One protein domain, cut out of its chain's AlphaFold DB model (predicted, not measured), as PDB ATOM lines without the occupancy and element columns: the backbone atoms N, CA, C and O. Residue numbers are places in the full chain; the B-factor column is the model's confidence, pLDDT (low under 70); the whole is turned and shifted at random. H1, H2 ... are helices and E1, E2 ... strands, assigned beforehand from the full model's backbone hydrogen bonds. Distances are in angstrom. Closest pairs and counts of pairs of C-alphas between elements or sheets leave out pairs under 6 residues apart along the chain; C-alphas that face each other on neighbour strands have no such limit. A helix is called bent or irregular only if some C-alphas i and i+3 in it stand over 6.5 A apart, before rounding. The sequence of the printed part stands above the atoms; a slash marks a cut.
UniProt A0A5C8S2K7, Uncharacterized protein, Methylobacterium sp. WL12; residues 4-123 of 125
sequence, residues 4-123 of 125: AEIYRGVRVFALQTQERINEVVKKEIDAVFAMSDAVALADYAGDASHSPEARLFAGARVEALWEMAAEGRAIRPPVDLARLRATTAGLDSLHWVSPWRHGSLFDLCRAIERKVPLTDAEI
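What this domain is: This is residues 4 to 123 of the 125 residues of an uncharacterized protein of Methylobacterium sp. WL12 (UniProt A0A5C8S2K7). Three helices, H2, H3 and H4, lie side by side as a small triangular bundle round the long H3; the kinked H1 packs on the first part of H3 by its residues 25 to 32, and a small hairpin of strands E1 and E2 lies next to H1 and the start of H3. The far end of H3 makes one end of the elongated outline, and the other holds much of a long stretch with no named element, residues 89 to 119, and the short H5. The printed part has 120 residues, with five named helices and two named strands in the order E1 E2 H1 H2 H3 H4 H5; the sheet E1 - E2 is antiparallel and the class is mostly helix. It is compact, with a radius of gyration of the C-alphas of 14.7 A, and its C-alphas span 49 by 25 by 20 A.

Where its parts are: E1, residues 4 to 7, begins at C-alpha 4 at (69.915, 62.939, 167.153), and E2 is residues 10 to 13. H1, residues 18 to 34, is 22.9 A long; it has a kink of 27 degrees near residue 25 and is only just irregular, with C-alphas 23 and 26 6.8 A apart. H2, residues 38 to 46, is 12.4 A long. H3, residues 52 to 71, is the longest helix at 28.6 A and ends at C-alpha 71 at (48.415, 35.738, 164.559). H4, residues 81 to 88, is 10.6 A long. H5, residues 120 to 123, ends at C-alpha 123 at (82.426, 55.294, 171.605).

How they stand to each other: H3 is the hub, touching three helices. The helical hairpin H2 and H3 touches at a shallow tilt of 31 degrees, opposite ways, with the C-alphas of Ala 45 and Arg 55 closest at 4.0 A. The helical hairpin H3 and H4 touches at a shallow tilt of 16 degrees, opposite ways, closest at C-alphas 56 and 88, 6.1 A. H2 and H4 touch the same way at 38 degrees, only just a steep tilt, closest at C-alphas 46 and 87, 5.5 A. Residues 25 to 32 of H1 touch residues 53 to 58 of H3 at a shallow tilt of 18 degrees, the same way, with the C-alphas of Ile 29 and Ala 54 closest at 5.0 A. The closest C-alphas of E2 and H3 are those of Val 12 and Glu 53, 6.3 A apart. In the hairpin E1 and E2, N 4 and O 12 at 2.8 A and N 7 and O 10 at 2.9 A are within hydrogen-bond range. Every O i to N i+4 pair is within that range in H2, H3 and H4, and 11 of 13 in H1; H5 is too short for such a pair. H5 is apart from H4 and touches no helix.

The domain as a whole: The two C-alphas farthest apart are those of Arg 73 and Ala 121, 49.1 A. The printed part has no cut; the link H4 to H5, 31 residues, is long, and H3 to H4, 9 residues, is short but not tight. The mean pLDDT of the printed part is 94.5, and no printed residue is under 70.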
ATOM      1  N   ALA A   4      69.991  61.526 167.533       95.56
ATOM      2  CA  ALA A   4      69.915  62.939 167.153       95.56
ATOM      3  C   ALA A   4      68.464  63.404 167.009       95.56
ATOM      4  O   ALA A   4      68.094  64.453 167.522       95.56
ATOM      5  N   GLU A   5      67.638  62.616 166.322       97.44
ATOM      6  CA  GLU A   5      66.226  62.922 166.086       97.44
ATOM      7  C   GLU A   5      65.407  61.638 165.887       97.44
ATOM      8  O   GLU A   5      65.954  60.541 165.739       97.44
ATOM      9  N   ILE A   6      64.079  61.774 165.879       98.12
ATOM     10  CA  ILE A   6      63.155  60.706 165.488       98.12
ATOM     11  C   ILE A   6      62.547  61.084 164.138       98.12
ATOM     12  O   ILE A   6      61.925  62.137 164.009       98.12
ATOM     13  N   TYR A   7      62.680  60.207 163.145       98.25
ATOM     14  CA  TYR A   7      62.133  60.393 161.803       98.25
ATOM     15  C   TYR A   7      61.236  59.208 161.431       98.25
ATOM     16  O   TYR A   7      61.688  58.069 161.419       98.25
ATOM     17  N   ARG A   8      59.942  59.459 161.175       95.81
ATOM     18  CA  ARG A   8      58.915  58.414 160.934       95.81
ATOM     19  C   ARG A   8      58.867  57.312 162.005       95.81
ATOM     20  O   ARG A   8      58.617  56.151 161.703       95.81
ATOM     21  N   GLY A   9      59.127  57.673 163.260       96.06
ATOM     22  CA  GLY A   9      59.198  56.718 164.371       96.06
ATOM     23  C   GLY A   9      60.517  55.937 164.459       96.06
ATOM     24  O   GLY A   9      60.699  55.173 165.402       96.06
ATOM     25  N   VAL A  10      61.461  56.155 163.537       97.38
ATOM     26  CA  VAL A  10      62.805  55.563 163.563       97.38
ATOM     27  C   VAL A  10      63.767  56.509 164.278       97.38
ATOM     28  O   VAL A  10      63.793  57.711 164.010       97.38
ATOM     29  N   ARG A  11      64.577  55.973 165.197       97.62
ATOM     30  CA  ARG A  11      65.657  56.727 165.851       97.62
ATOM     31  C   ARG A  11      66.796  56.944 164.858       97.62
ATOM     32  O   ARG A  11      67.366  55.969 164.381       97.62
ATOM     33  N   VAL A  12      67.148  58.199 164.597       97.62
ATOM     34  CA  VAL A  12      68.299  58.581 163.769       97.62
ATOM     35  C   VAL A  12      69.520  58.766 164.666       97.62
ATOM     36  O   VAL A  12      69.453  59.494 165.659       97.62
ATOM     37  N   PHE A  13      70.642  58.118 164.354       96.44
ATOM     38  CA  PHE A  13      71.810  58.131 165.235       96.44
ATOM     39  C   PHE A  13      72.588  59.443 165.148       96.44
ATOM     40  O   PHE A  13      72.751  60.008 164.068       96.44
ATOM     41  N   ALA A  14      73.100  59.916 166.289       94.50
ATOM     42  CA  ALA A  14      73.758  61.223 166.390       94.50
ATOM     43  C   ALA A  14      75.212  61.253 165.899       94.50
ATOM     44  O   ALA A  14      75.760  62.319 165.646       94.50
ATOM     45  N   LEU A  15      75.848  60.091 165.751       93.19
ATOM     46  CA  LEU A  15      77.272  59.972 165.433       93.19
ATOM     47  C   LEU A  15      77.564  60.090 163.922       93.19
ATOM     48  O   LEU A  15      78.284  59.261 163.362       93.19
ATOM     49  N   GLN A  16      76.969  61.069 163.242       93.69
ATOM     50  CA  GLN A  16      77.112  61.323 161.802       93.69
ATOM     51  C   GLN A  16      76.707  62.764 161.453       93.69
ATOM     52  O   GLN A  16      76.026  63.429 162.228       93.69
ATOM     53  N   THR A  17      77.113  63.256 160.282       94.50
ATOM     54  CA  THR A  17      76.804  64.631 159.866       94.50
ATOM     55  C   THR A  17      75.325  64.808 159.518       94.50
ATOM     56  O   THR A  17      74.681  63.896 158.993       94.50
ATOM     57  N   GLN A  18      74.796  66.018 159.732       94.94
ATOM     58  CA  GLN A  18      73.419  66.356 159.353       94.94
ATOM     59  C   GLN A  18      73.173  66.211 157.842       94.94
ATOM     60  O   GLN A  18      72.086  65.814 157.425       94.94
ATOM     61  N   GLU A  19      74.194  66.492 157.027       95.81
ATOM     62  CA  GLU A  19      74.190  66.256 155.578       95.81
ATOM     63  C   GLU A  19      73.879  64.783 155.269       95.81
ATOM     64  O   GLU A  19      72.894  64.499 154.593       95.81
ATOM     65  N   ARG A  20      74.623  63.829 155.856       95.44
ATOM     66  CA  ARG A  20      74.370  62.392 155.653       95.44
ATOM     67  C   ARG A  20      72.981  61.982 156.137       95.44
ATOM     68  O   ARG A  20      72.318  61.181 155.478       95.44
ATOM     69  N   ILE A  21      72.539  62.516 157.276       96.50
ATOM     70  CA  ILE A  21      71.199  62.231 157.803       96.50
ATOM     71  C   ILE A  21      70.134  62.598 156.766       96.50
ATOM     72  O   ILE A  21      69.273  61.780 156.448       96.50
ATOM     73  N   ASN A  22      70.211  63.807 156.212       96.94
ATOM     74  CA  ASN A  22      69.208  64.310 155.281       96.94
ATOM     75  C   ASN A  22      69.315  63.668 153.891       96.94
ATOM     76  O   ASN A  22      68.297  63.389 153.261       96.94
ATOM     77  N   GLU A  23      70.530  63.430 153.403       96.69
ATOM     78  CA  GLU A  23      70.752  62.985 152.027       96.69
ATOM     79  C   GLU A  23      70.725  61.470 151.846       96.69
ATOM     80  O   GLU A  23      70.426  61.021 150.736       96.69
ATOM     81  N   VAL A  24      71.014  60.709 152.907       97.00
ATOM     82  CA  VAL A  24      71.120  59.244 152.882       97.00
ATOM     83  C   VAL A  24      70.114  58.618 153.843       97.00
ATOM     84  O   VAL A  24      69.172  57.974 153.394       97.00
ATOM     85  N   VAL A  25      70.256  58.846 155.155       97.56
ATOM     86  CA  VAL A  25      69.508  58.086 156.181       97.56
ATOM     87  C   VAL A  25      68.000  58.266 156.038       97.56
ATOM     88  O   VAL A  25      67.263  57.286 155.994       97.56
ATOM     89  N   LYS A  26      67.521  59.510 155.922       98.25
ATOM     90  CA  LYS A  26      66.083  59.786 155.781       98.25
ATOM     91  C   LYS A  26      65.507  59.197 154.493       98.25
ATOM     92  O   LYS A  26      64.431  58.613 154.541       98.25
ATOM     93  N   LYS A  27      66.248  59.268 153.379       98.31
ATOM     94  CA  LYS A  27      65.822  58.680 152.097       98.31
ATOM     95  C   LYS A  27      65.749  57.159 152.153       98.31
ATOM     96  O   LYS A  27      64.825  56.569 151.607       98.31
ATOM     97  N   GLU A  28      66.701  56.525 152.824       98.50
ATOM     98  CA  GLU A  28      66.685  55.079 153.037       98.50
ATOM     99  C   GLU A  28      65.539  54.654 153.964       98.50
ATOM    100  O   GLU A  28      64.865  53.665 153.689       98.50
ATOM    101  N   ILE A  29      65.244  55.430 155.014       98.56
ATOM    102  CA  ILE A  29      64.055  55.206 155.851       98.56
ATOM    103  C   ILE A  29      62.772  55.351 155.023       98.56
ATOM    104  O   ILE A  29      61.882  54.513 155.150       98.56
ATOM    105  N   ASP A  30      62.669  56.371 154.164       98.56
ATOM    106  CA  ASP A  30      61.533  56.545 153.250       98.56
ATOM    107  C   ASP A  30      61.382  55.350 152.295       98.56
ATOM    108  O   ASP A  30      60.269  54.855 152.101       98.56
ATOM    109  N   ALA A  31      62.490  54.851 151.738       98.12
ATOM    110  CA  ALA A  31      62.493  53.676 150.872       98.12
ATOM    111  C   ALA A  31      61.974  52.437 151.615       98.12
ATOM    112  O   ALA A  31      61.024  51.801 151.157       98.12
ATOM    113  N   VAL A  32      62.515  52.151 152.805       98.25
ATOM    114  CA  VAL A  32      62.051  51.040 153.650       98.25
ATOM    115  C   VAL A  32      60.591  51.222 154.050       98.25
ATOM    116  O   VAL A  32      59.856  50.239 154.106       98.25
ATOM    117  N   PHE A  33      60.129  52.448 154.305       97.50
ATOM    118  CA  PHE A  33      58.730  52.733 154.633       97.50
ATOM    119  C   PHE A  33      57.787  52.374 153.473       97.50
ATOM    120  O   PHE A  33      56.707  51.828 153.703       97.50
ATOM    121  N   ALA A  34      58.208  52.616 152.231       97.69
ATOM    122  CA  ALA A  34      57.437  52.286 151.033       97.69
ATOM    123  C   ALA A  34      57.426  50.783 150.689       97.69
ATOM    124  O   ALA A  34      56.574  50.340 149.919       97.69
ATOM    125  N   MET A  35      58.337  49.984 151.251       97.56
ATOM    126  CA  MET A  35      58.387  48.539 151.017       97.56
ATOM    127  C   MET A  35      57.250  47.800 151.738       97.56
ATOM    128  O   MET A  35      56.805  48.184 152.822       97.56
ATOM    129  N   SER A  36      56.789  46.704 151.145       95.50
ATOM    130  CA  SER A  36      55.760  45.822 151.717       95.50
ATOM    131  C   SER A  36      56.144  44.345 151.691       95.50
ATOM    132  O   SER A  36      55.607  43.570 152.480       95.50
ATOM    133  N   ASP A  37      57.078  43.956 150.823       96.12
ATOM    134  CA  ASP A  37      57.540  42.579 150.708       96.12
ATOM    135  C   ASP A  37      58.546  42.225 151.812       96.12
ATOM    136  O   ASP A  37      59.563  42.896 151.998       96.12
ATOM    137  N   ALA A  38      58.254  41.155 152.553       96.81
ATOM    138  CA  ALA A  38      59.053  40.736 153.701       96.81
ATOM    139  C   ALA A  38      60.431  40.186 153.303       96.81
ATOM    140  O   ALA A  38      61.385  40.357 154.058       96.81
ATOM    141  N   VAL A  39      60.553  39.546 152.133       97.25
ATOM    142  CA  VAL A  39      61.842  39.025 151.652       97.25
ATOM    143  C   VAL A  39      62.746  40.186 151.249       97.25
ATOM    144  O   VAL A  39      63.862  40.283 151.748       97.25
ATOM    145  N   ALA A  40      62.228  41.136 150.468       97.75
ATOM    146  CA  ALA A  40      62.956  42.343 150.094       97.75
ATOM    147  C   ALA A  40      63.388  43.162 151.322       97.75
ATOM    148  O   ALA A  40      64.505  43.673 151.359       97.75
ATOM    149  N   LEU A  41      62.536  43.275 152.347       98.25
ATOM    150  CA  LEU A  41      62.897  43.934 153.606       98.25
ATOM    151  C   LEU A  41      64.018  43.189 154.352       98.25
ATOM    152  O   LEU A  41      64.906  43.829 154.916       98.25
ATOM    153  N   ALA A  42      63.999  41.854 154.358       98.19
ATOM    154  CA  ALA A  42      65.043  41.052 154.992       98.19
ATOM    155  C   ALA A  42      66.385  41.180 154.256       98.19
ATOM    156  O   ALA A  42      67.423  41.345 154.901       98.19
ATOM    157  N   ASP A  43      66.359  41.176 152.922       97.50
ATOM    158  CA  ASP A  43      67.540  41.415 152.093       97.50
ATOM    159  C   ASP A  43      68.105  42.824 152.330       97.50
ATOM    160  O   ASP A  43      69.312  42.977 152.530       97.50
ATOM    161  N   TYR A  44      67.234  43.838 152.418       98.31
ATOM    162  CA  TYR A  44      67.622  45.216 152.735       98.31
ATOM    163  C   TYR A  44      68.306  45.320 154.104       98.31
ATOM    164  O   TYR A  44      69.341  45.969 154.244       98.31
ATOM    165  N   ALA A  45      67.759  44.662 155.130       97.50
ATOM    166  CA  ALA A  45      68.341  44.657 156.473       97.50
ATOM    167  C   ALA A  45      69.742  44.015 156.515       97.50
ATOM    168  O   ALA A  45      70.606  44.439 157.294       97.50
ATOM    169  N   GLY A  46      69.970  43.013 155.661       95.81
ATOM    170  CA  GLY A  46      71.242  42.307 155.527       95.81
ATOM    171  C   GLY A  46      72.292  43.032 154.681       95.81
ATOM    172  O   GLY A  46      73.464  42.650 154.733       95.81
ATOM    173  N   ASP A  47      71.919  44.064 153.921       95.88
ATOM    174  CA  ASP A  47      72.871  44.818 153.111       95.88
ATOM    175  C   ASP A  47      73.544  45.926 153.924       95.88
ATOM    176  O   ASP A  47      72.972  46.970 154.237       95.88
ATOM    177  N   ALA A  48      74.815  45.699 154.236       95.50
ATOM    178  CA  ALA A  48      75.638  46.643 154.966       95.50
ATOM    179  C   ALA A  48      75.918  47.955 154.222       95.50
ATOM    180  O   ALA A  48      76.365  48.900 154.869       95.50
ATOM    181  N   SER A  49      75.652  48.046 152.915       95.31
ATOM    182  CA  SER A  49      75.758  49.313 152.188       95.31
ATOM    183  C   SER A  49      74.711  50.345 152.634       95.31
ATOM    184  O   SER A  49      74.946  51.545 152.493       95.31
ATOM    185  N   HIS A  50      73.616  49.898 153.256       96.88
ATOM    186  CA  HIS A  50      72.588  50.764 153.823       96.88
ATOM    187  C   HIS A  50      72.911  51.242 155.240       96.88
ATOM    188  O   HIS A  50      73.655  50.617 156.003       96.88
ATOM    189  N   SER A  51      72.307  52.367 155.623       96.69
ATOM    190  CA  SER A  51      72.429  52.921 156.967       96.69
ATOM    191  C   SER A  51      71.941  51.942 158.045       96.69
ATOM    192  O   SER A  51      70.928  51.259 157.861       96.69
ATOM    193  N   PRO A  52      72.627  51.896 159.204       97.00
ATOM    194  CA  PRO A  52      72.218  51.078 160.342       97.00
ATOM    195  C   PRO A  52      70.756  51.282 160.746       97.00
ATOM    196  O   PRO A  52      70.057  50.321 161.054       97.00
ATOM    197  N   GLU A  53      70.275  52.523 160.711       98.12
ATOM    198  CA  GLU A  53      68.913  52.890 161.088       98.12
ATOM    199  C   GLU A  53      67.871  52.303 160.139       98.12
ATOM    200  O   GLU A  53      66.886  51.721 160.596       98.12
ATOM    201  N   ALA A  54      68.102  52.403 158.826       98.19
ATOM    202  CA  ALA A  54      67.206  51.826 157.831       98.19
ATOM    203  C   ALA A  54      67.224  50.291 157.880       98.19
ATOM    204  O   ALA A  54      66.167  49.668 157.797       98.19
ATOM    205  N   ARG A  55      68.395  49.676 158.103       98.12
ATOM    206  CA  ARG A  55      68.532  48.218 158.281       98.12
ATOM    207  C   ARG A  55      67.776  47.715 159.510       98.12
ATOM    208  O   ARG A  55      67.032  46.743 159.419       98.12
ATOM    209  N   LEU A  56      67.925  48.397 160.648       98.19
ATOM    210  CA  LEU A  56      67.196  48.077 161.879       98.19
ATOM    211  C   LEU A  56      65.688  48.245 161.699       98.19
ATOM    212  O   LEU A  56      64.918  47.401 162.156       98.19
ATOM    213  N   PHE A  57      65.262  49.304 161.008       98.50
ATOM    214  CA  PHE A  57      63.851  49.513 160.705       98.50
ATOM    215  C   PHE A  57      63.298  48.413 159.791       98.50
ATOM    216  O   PHE A  57      62.242  47.854 160.087       98.50
ATOM    217  N   ALA A  58      64.025  48.046 158.734       98.50
ATOM    218  CA  ALA A  58      63.643  46.955 157.844       98.50
ATOM    219  C   ALA A  58      63.524  45.627 158.609       98.50
ATOM    220  O   ALA A  58      62.502  44.952 158.496       98.50
ATOM    221  N   GLY A  59      64.499  45.308 159.468       98.06
ATOM    222  CA  GLY A  59      64.461  44.124 160.328       98.06
ATOM    223  C   GLY A  59      63.235  44.093 161.245       98.06
ATOM    224  O   GLY A  59      62.498  43.109 161.253       98.06
ATOM    225  N   ALA A  60      62.946  45.198 161.940       97.81
ATOM    226  CA  ALA A  60      61.765  45.309 162.797       97.81
ATOM    227  C   ALA A  60      60.448  45.139 162.017       97.81
ATOM    228  O   ALA A  60      59.502  44.524 162.510       97.81
ATOM    229  N   ARG A  61      60.377  45.643 160.777       97.81
ATOM    230  CA  ARG A  61      59.203  45.447 159.913       97.81
ATOM    231  C   ARG A  61      59.017  43.992 159.502       97.81
ATOM    232  O   ARG A  61      57.881  43.527 159.479       97.81
ATOM    233  N   VAL A  62      60.096  43.280 159.183       98.00
ATOM    234  CA  VAL A  62      60.024  41.845 158.867       98.00
ATOM    235  C   VAL A  62      59.512  41.056 160.062       98.00
ATOM    236  O   VAL A  62      58.617  40.233 159.894       98.00
ATOM    237  N   GLU A  63      60.035  41.326 161.262       97.06
ATOM    238  CA  GLU A  63      59.554  40.678 162.487       97.06
ATOM    239  C   GLU A  63      58.061  40.940 162.702       97.06
ATOM    240  O   GLU A  63      57.302  39.995 162.906       97.06
ATOM    241  N   ALA A  64      57.610  42.189 162.551       96.06
ATOM    242  CA  ALA A  64      56.196  42.531 162.667       96.06
ATOM    243  C   ALA A  64      55.322  41.792 161.636       96.06
ATOM    244  O   ALA A  64      54.292  41.231 161.998       96.06
ATOM    245  N   LEU A  65      55.735  41.740 160.364       95.88
ATOM    246  CA  LEU A  65      55.012  41.000 159.320       95.88
ATOM    247  C   LEU A  65      54.951  39.497 159.619       95.88
ATOM    248  O   LEU A  65      53.936  38.850 159.357       95.88
ATOM    249  N   TRP A  66      56.028  38.939 160.167       95.00
ATOM    250  CA  TRP A  66      56.102  37.529 160.526       95.00
ATOM    251  C   TRP A  66      55.182  37.186 161.705       95.00
ATOM    252  O   TRP A  66      54.471  36.177 161.646       95.00
ATOM    253  N   GLU A  67      55.135  38.037 162.735       95.00
ATOM    254  CA  GLU A  67      54.216  37.891 163.872       95.00
ATOM    255  C   GLU A  67      52.753  38.074 163.443       95.00
ATOM    256  O   GLU A  67      51.912  37.231 163.749       95.00
ATOM    257  N   MET A  68      52.447  39.084 162.622       94.81
ATOM    258  CA  MET A  68      51.098  39.274 162.071       94.81
ATOM    259  C   MET A  68      50.624  38.061 161.256       94.81
ATOM    260  O   MET A  68      49.461  37.668 161.346       94.81
ATOM    261  N   ALA A  69      51.512  37.440 160.469       92.62
ATOM    262  CA  ALA A  69      51.182  36.217 159.740       92.62
ATOM    263  C   ALA A  69      50.898  35.042 160.693       92.62
ATOM    264  O   ALA A  69      49.990  34.250 160.434       92.62
ATOM    265  N   ALA A  70      51.630  34.947 161.809       91.38
ATOM    266  CA  ALA A  70      51.376  33.951 162.844       91.38
ATOM    267  C   ALA A  70      50.004  34.149 163.511       91.38
ATOM    268  O   ALA A  70      49.225  33.199 163.600       91.38
ATOM    269  N   GLU A  71      49.690  35.378 163.927       93.12
ATOM    270  CA  GLU A  71      48.415  35.738 164.559       93.12
ATOM    271  C   GLU A  71      47.226  35.521 163.615       93.12
ATOM    272  O   GLU A  71      46.216  34.925 163.994       93.12
ATOM    273  N   GLY A  72      47.371  35.934 162.353       94.06
ATOM    274  CA  GLY A  72      46.357  35.768 161.313       94.06
ATOM    275  C   GLY A  72      46.205  34.337 160.793       94.06
ATOM    276  O   GLY A  72      45.366  34.105 159.924       94.06
ATOM    277  N   ARG A  73      47.009  33.379 161.286       89.00
ATOM    278  CA  ARG A  73      47.113  32.002 160.758       89.00
ATOM    279  C   ARG A  73      47.366  31.965 159.244       89.00
ATOM    280  O   ARG A  73      46.922  31.049 158.553       89.00
ATOM    281  N   ALA A  74      48.061  32.974 158.733       91.19
ATOM    282  CA  ALA A  74      48.496  33.041 157.351       91.19
ATOM    283  C   ALA A  74      49.808  32.264 157.168       91.19
ATOM    284  O   ALA A  74      50.482  31.879 158.128       91.19
ATOM    285  N   ILE A  75      50.193  32.039 155.913       90.50
ATOM    286  CA  ILE A  75      51.515  31.496 155.601       90.50
ATOM    287  C   ILE A  75      52.558  32.534 156.020       90.50
ATOM    288  O   ILE A  75      52.507  33.686 155.592       90.50
ATOM    289  N   ARG A  76      53.502  32.119 156.867       90.06
ATOM    290  CA  ARG A  76      54.604  32.984 157.295       90.06
ATOM    291  C   ARG A  76      55.520  33.307 156.112       90.06
ATOM    292  O   ARG A  76      55.774  32.417 155.296       90.06
ATOM    293  N   PRO A  77      56.062  34.535 156.041       91.19
ATOM    294  CA  PRO A  77      57.070  34.864 155.046       91.19
ATOM    295  C   PRO A  77      58.259  33.893 155.114       91.19
ATOM    296  O   PRO A  77      58.662  33.521 156.222       91.19
ATOM    297  N   PRO A  78      58.849  33.501 153.972       95.06
ATOM    298  CA  PRO A  78      59.974  32.570 153.917       95.06
ATOM    299  C   PRO A  78      61.293  33.269 154.291       95.06
ATOM    300  O   PRO A  78      62.239  33.304 153.510       95.06
ATOM    301  N   VAL A  79      61.346  33.857 155.487       95.88
ATOM    302  CA  VAL A  79      62.508  34.579 156.012       95.88
ATOM    303  C   VAL A  79      63.111  33.815 157.186       95.88
ATOM    304  O   VAL A  79      62.407  33.414 158.115       95.88
ATOM    305  N   ASP A  80      64.434  33.659 157.171       96.19
ATOM    306  CA  ASP A  80      65.199  33.167 158.315       96.19
ATOM    307  C   ASP A  80      65.383  34.292 159.347       96.19
ATOM    308  O   ASP A  80      66.274  35.139 159.230       96.19
ATOM    309  N   LEU A  81      64.525  34.304 160.373       95.44
ATOM    310  CA  LEU A  81      64.581  35.304 161.442       95.44
ATOM    311  C   LEU A  81      65.870  35.235 162.267       95.44
ATOM    312  O   LEU A  81      66.320  36.263 162.770       95.44
ATOM    313  N   ALA A  82      66.472  34.054 162.428       96.25
ATOM    314  CA  ALA A  82      67.713  33.929 163.186       96.25
ATOM    315  C   ALA A  82      68.855  34.618 162.434       96.25
ATOM    316  O   ALA A  82      69.600  35.408 163.021       96.25
ATOM    317  N   ARG A  83      68.931  34.390 161.118       95.38
ATOM    318  CA  ARG A  83      69.869  35.099 160.248       95.38
ATOM    319  C   ARG A  83      69.599  36.601 160.237       95.38
ATOM    320  O   ARG A  83      70.546  37.361 160.403       95.38
ATOM    321  N   LEU A  84      68.342  37.030 160.096       96.50
ATOM    322  CA  LEU A  84      67.979  38.450 160.118       96.50
ATOM    323  C   LEU A  84      68.482  39.135 161.397       96.50
ATOM    324  O   LEU A  84      69.230  40.109 161.327       96.50
ATOM    325  N   ARG A  85      68.147  38.567 162.561       95.75
ATOM    326  CA  ARG A  85      68.581  39.080 163.867       95.75
ATOM    327  C   ARG A  85      70.098  39.136 163.988       95.75
ATOM    328  O   ARG A  85      70.621  40.118 164.503       95.75
ATOM    329  N   ALA A  86      70.803  38.119 163.493       94.38
ATOM    330  CA  ALA A  86      72.261  38.111 163.478       94.38
ATOM    331  C   ALA A  86      72.835  39.235 162.597       94.38
ATOM    332  O   ALA A  86      73.795  39.886 162.996       94.38
ATOM    333  N   THR A  87      72.233  39.508 161.433       93.19
ATOM    334  CA  THR A  87      72.705  40.560 160.511       93.19
ATOM    335  C   THR A  87      72.456  41.986 160.999       93.19
ATOM    336  O   THR A  87      73.166  42.900 160.582       93.19
ATOM    337  N   THR A  88      71.475  42.193 161.878       95.12
ATOM    338  CA  THR A  88      71.180  43.507 162.470       95.12
ATOM    339  C   THR A  88      71.754  43.674 163.878       95.12
ATOM    340  O   THR A  88      71.657  44.756 164.461       95.12
ATOM    341  N   ALA A  89      72.344  42.620 164.448       92.81
ATOM    342  CA  ALA A  89      72.870  42.633 165.803       92.81
ATOM    343  C   ALA A  89      73.994  43.667 165.962       92.81
ATOM    344  O   ALA A  89      74.946  43.722 165.185       92.81
ATOM    345  N   GLY A  90      73.895  44.488 167.008       91.56
ATOM    346  CA  GLY A  90      74.934  45.454 167.362       91.56
ATOM    347  C   GLY A  90      74.954  46.732 166.519       91.56
ATOM    348  O   GLY A  90      75.748  47.618 166.828       91.56
ATOM    349  N   LEU A  91      74.068  46.884 165.527       94.62
ATOM    350  CA  LEU A  91      73.954  48.112 164.727       94.62
ATOM    351  C   LEU A  91      73.579  49.351 165.554       94.62
ATOM    352  O   LEU A  91      73.936  50.467 165.184       94.62
ATOM    353  N   ASP A  92      72.899  49.172 166.687       95.06
ATOM    354  CA  ASP A  92      72.542  50.231 167.636       95.06
ATOM    355  C   ASP A  92      73.416  50.238 168.908       95.06
ATOM    356  O   ASP A  92      73.096  50.917 169.896       95.06
ATOM    357  N   SER A  93      74.548  49.530 168.890       94.44
ATOM    358  CA  SER A  93      75.460  49.408 170.027       94.44
ATOM    359  C   SER A  93      76.735  50.226 169.832       94.44
ATOM    360  O   SER A  93      77.456  50.048 168.856       94.44
ATOM    361  N   LEU A  94      77.076  51.054 170.825       93.12
ATOM    362  CA  LEU A  94      78.375  51.744 170.869       93.12
ATOM    363  C   LEU A  94      79.543  50.763 171.019       93.12
ATOM    364  O   LEU A  94      80.646  51.033 170.563       93.12
ATOM    365  N   HIS A  95      79.302  49.595 171.619       92.12
ATOM    366  CA  HIS A  95      80.340  48.585 171.764       92.12
ATOM    367  C   HIS A  95      80.682  47.913 170.430       92.12
ATOM    368  O   HIS A  95      81.828  47.530 170.232       92.12
ATOM    369  N   TRP A  96      79.724  47.798 169.507       93.12
ATOM    370  CA  TRP A  96      79.915  47.115 168.222       93.12
ATOM    371  C   TRP A  96      79.965  48.057 167.021       93.12
ATOM    372  O   TRP A  96      80.152  47.579 165.906       93.12
ATOM    373  N   VAL A  97      79.824  49.372 167.212       93.75
ATOM    374  CA  VAL A  97      79.925  50.350 166.123       93.75
ATOM    375  C   VAL A  97      81.329  50.340 165.516       93.75
ATOM    376  O   VAL A  97      82.337  50.257 166.223       93.75
ATOM    377  N   SER A  98      81.405  50.442 164.190       92.69
ATOM    378  CA  SER A  98      82.675  50.661 163.508       92.69
ATOM    379  C   SER A  98      83.120  52.122 163.650       92.69
ATOM    380  O   SER A  98      82.360  53.026 163.290       92.69
ATOM    381  N   PRO A  99      84.363  52.387 164.095       93.81
ATOM    382  CA  PRO A  99      84.908  53.739 164.086       93.81
ATOM    383  C   PRO A  99      85.061  54.301 162.673       93.81
ATOM    384  O   PRO A  99      84.993  55.508 162.480       93.81
ATOM    385  N   TRP A 100      85.228  53.436 161.673       93.69
ATOM    386  CA  TRP A 100      85.613  53.819 160.312       93.69
ATOM    387  C   TRP A 100      84.455  53.778 159.315       93.69
ATOM    388  O   TRP A 100      84.541  54.378 158.247       93.69
ATOM    389  N   ARG A 101      83.364  53.075 159.637       94.56
ATOM    390  CA  ARG A 101      82.230  52.852 158.730       94.56
ATOM    391  C   ARG A 101      80.894  53.125 159.425       94.56
ATOM    392  O   ARG A 101      80.772  53.015 160.643       94.56
ATOM    393  N   HIS A 102      79.874  53.472 158.651       93.06
ATOM    394  CA  HIS A 102      78.490  53.584 159.112       93.06
ATOM    395  C   HIS A 102      77.858  52.186 159.201       93.06
ATOM    396  O   HIS A 102      77.058  51.806 158.357       93.06
ATOM    397  N   GLY A 103      78.266  51.410 160.207       93.00
ATOM    398  CA  GLY A 103      77.875  50.012 160.390       93.00
ATOM    399  C   GLY A 103      78.429  49.421 161.685       93.00
ATOM    400  O   GLY A 103      79.008  50.130 162.515       93.00
ATOM    401  N   SER A 104      78.270  48.110 161.841       92.38
ATOM    402  CA  SER A 104      78.920  47.352 162.909       92.38
ATOM    403  C   SER A 104      80.367  46.990 162.549       92.38
ATOM    404  O   SER A 104      80.776  47.032 161.386       92.38
ATOM    405  N   LEU A 105      81.147  46.566 163.544       90.62
ATOM    406  CA  LEU A 105      82.476  45.976 163.368       90.62
ATOM    407  C   LEU A 105      82.462  44.710 162.501       90.62
ATOM    408  O   LEU A 105      83.508  44.331 161.989       90.62
ATOM    409  N   PHE A 106      81.308  44.067 162.321       88.19
ATOM    410  CA  PHE A 106      81.173  42.868 161.498       88.19
ATOM    411  C   PHE A 106      80.888  43.189 160.019       88.19
ATOM    412  O   PHE A 106      81.018  42.316 159.166       88.19
ATOM    413  N   ASP A 107      80.603  44.454 159.680       88.38
ATOM    414  CA  ASP A 107      80.279  44.915 158.319       88.38
ATOM    415  C   ASP A 107      81.528  45.287 157.477       88.38
ATOM    416  O   ASP A 107      81.468  46.135 156.579       88.38
ATOM    417  N   LEU A 108      82.676  44.663 157.774       72.44
ATOM    418  CA  LEU A 108      84.046  45.112 157.461       72.44
ATOM    419  C   LEU A 108      84.306  45.594 156.021       72.44
ATOM    420  O   LEU A 108      85.150  46.472 155.833       72.44
ATOM    421  N   CYS A 109      83.597  45.064 155.022       73.00
ATOM    422  CA  CYS A 109      83.887  45.321 153.606       73.00
ATOM    423  C   CYS A 109      82.744  45.979 152.819       73.00
ATOM    424  O   CYS A 109      82.922  46.274 151.641       73.00
ATOM    425  N   ARG A 110      81.563  46.160 153.420       83.94
ATOM    426  CA  ARG A 110      80.357  46.599 152.691       83.94
ATOM    427  C   ARG A 110      79.732  47.872 153.249       83.94
ATOM    428  O   ARG A 110      79.042  48.564 152.510       83.94
ATOM    429  N   ALA A 111      80.013  48.209 154.508       89.56
ATOM    430  CA  ALA A 111      79.527  49.452 155.087       89.56
ATOM    431  C   ALA A 111      80.234  50.684 154.521       89.56
ATOM    432  O   ALA A 111      81.453  50.691 154.320       89.56
ATOM    433  N   ILE A 112      79.455  51.745 154.310       92.00
ATOM    434  CA  ILE A 112      79.939  53.032 153.802       92.00
ATOM    435  C   ILE A 112      80.947  53.630 154.786       92.00
ATOM    436  O   ILE A 112      80.701  53.669 155.993       92.00
ATOM    437  N   GLU A 113      82.070  54.123 154.273       93.38
ATOM    438  CA  GLU A 113      83.104  54.769 155.080       93.38
ATOM    439  C   GLU A 113      82.629  56.102 155.654       93.38
ATOM    440  O   GLU A 113      81.883  56.865 155.034       93.38
ATOM    441  N   ARG A 114      83.065  56.384 156.877       92.44
ATOM    442  CA  ARG A 114      82.838  57.670 157.524       92.44
ATOM    443  C   ARG A 114      83.800  58.696 156.937       92.44
ATOM    444  O   ARG A 114      84.994  58.438 156.851       92.44
ATOM    445  N   LYS A 115      83.297  59.901 156.637       89.81
ATOM    446  CA  LYS A 115      84.156  61.053 156.298       89.81
ATOM    447  C   LYS A 115      85.136  61.369 157.439       89.81
ATOM    448  O   LYS A 115      86.280  61.724 157.188       89.81
ATOM    449  N   VAL A 116      84.668  61.240 158.683       89.19
ATOM    450  CA  VAL A 116      85.456  61.431 159.906       89.19
ATOM    451  C   VAL A 116      85.273  60.197 160.795       89.19
ATOM    452  O   VAL A 116      84.130  59.899 161.172       89.19
ATOM    453  N   PRO A 117      86.350  59.454 161.099       92.81
ATOM    454  CA  PRO A 117      86.284  58.316 162.007       92.81
ATOM    455  C   PRO A 117      85.823  58.724 163.409       92.81
ATOM    456  O   PRO A 117      86.080  59.846 163.839       92.81
ATOM    457  N   LEU A 118      85.174  57.807 164.127       92.44
ATOM    458  CA  LEU A 118      84.875  58.012 165.544       92.44
ATOM    459  C   LEU A 118      86.139  57.919 166.386       92.44
ATOM    460  O   LEU A 118      87.007  57.080 166.144       92.44
ATOM    461  N   THR A 119      86.178  58.748 167.413       92.88
ATOM    462  CA  THR A 119      87.187  58.728 168.467       92.88
ATOM    463  C   THR A 119      86.778  57.789 169.598       92.88
ATOM    464  O   THR A 119      85.589  57.550 169.818       92.88
ATOM    465  N   ASP A 120      87.758  57.305 170.364       88.38
ATOM    466  CA  ASP A 120      87.519  56.454 171.539       88.38
ATOM    467  C   ASP A 120      86.600  57.138 172.570       88.38
ATOM    468  O   ASP A 120      85.694  56.508 173.118       88.38
ATOM    469  N   ALA A 121      86.721  58.463 172.721       87.62
ATOM    470  CA  ALA A 121      85.855  59.267 173.582       87.62
ATOM    471  C   ALA A 121      84.370  59.232 173.163       87.62
ATOM    472  O   ALA A 121      83.489  59.218 174.021       87.62
ATOM    473  N   GLU A 122      84.074  59.195 171.860       87.06
ATOM    474  CA  GLU A 122      82.698  59.139 171.340       87.06
ATOM    475  C   GLU A 122      82.065  57.749 171.483       87.06
ATOM    476  O   GLU A 122      80.842  57.636 171.614       87.06
ATOM    477  N   ILE A 123      82.880  56.689 171.459       86.69
ATOM    478  CA  ILE A 123      82.426  55.294 171.605       86.69
ATOM    479  C   ILE A 123      82.557  54.758 173.036       86.69
ATOM    480  O   ILE A 123      82.104  53.645 173.306       86.69
TER     481      ILE A 123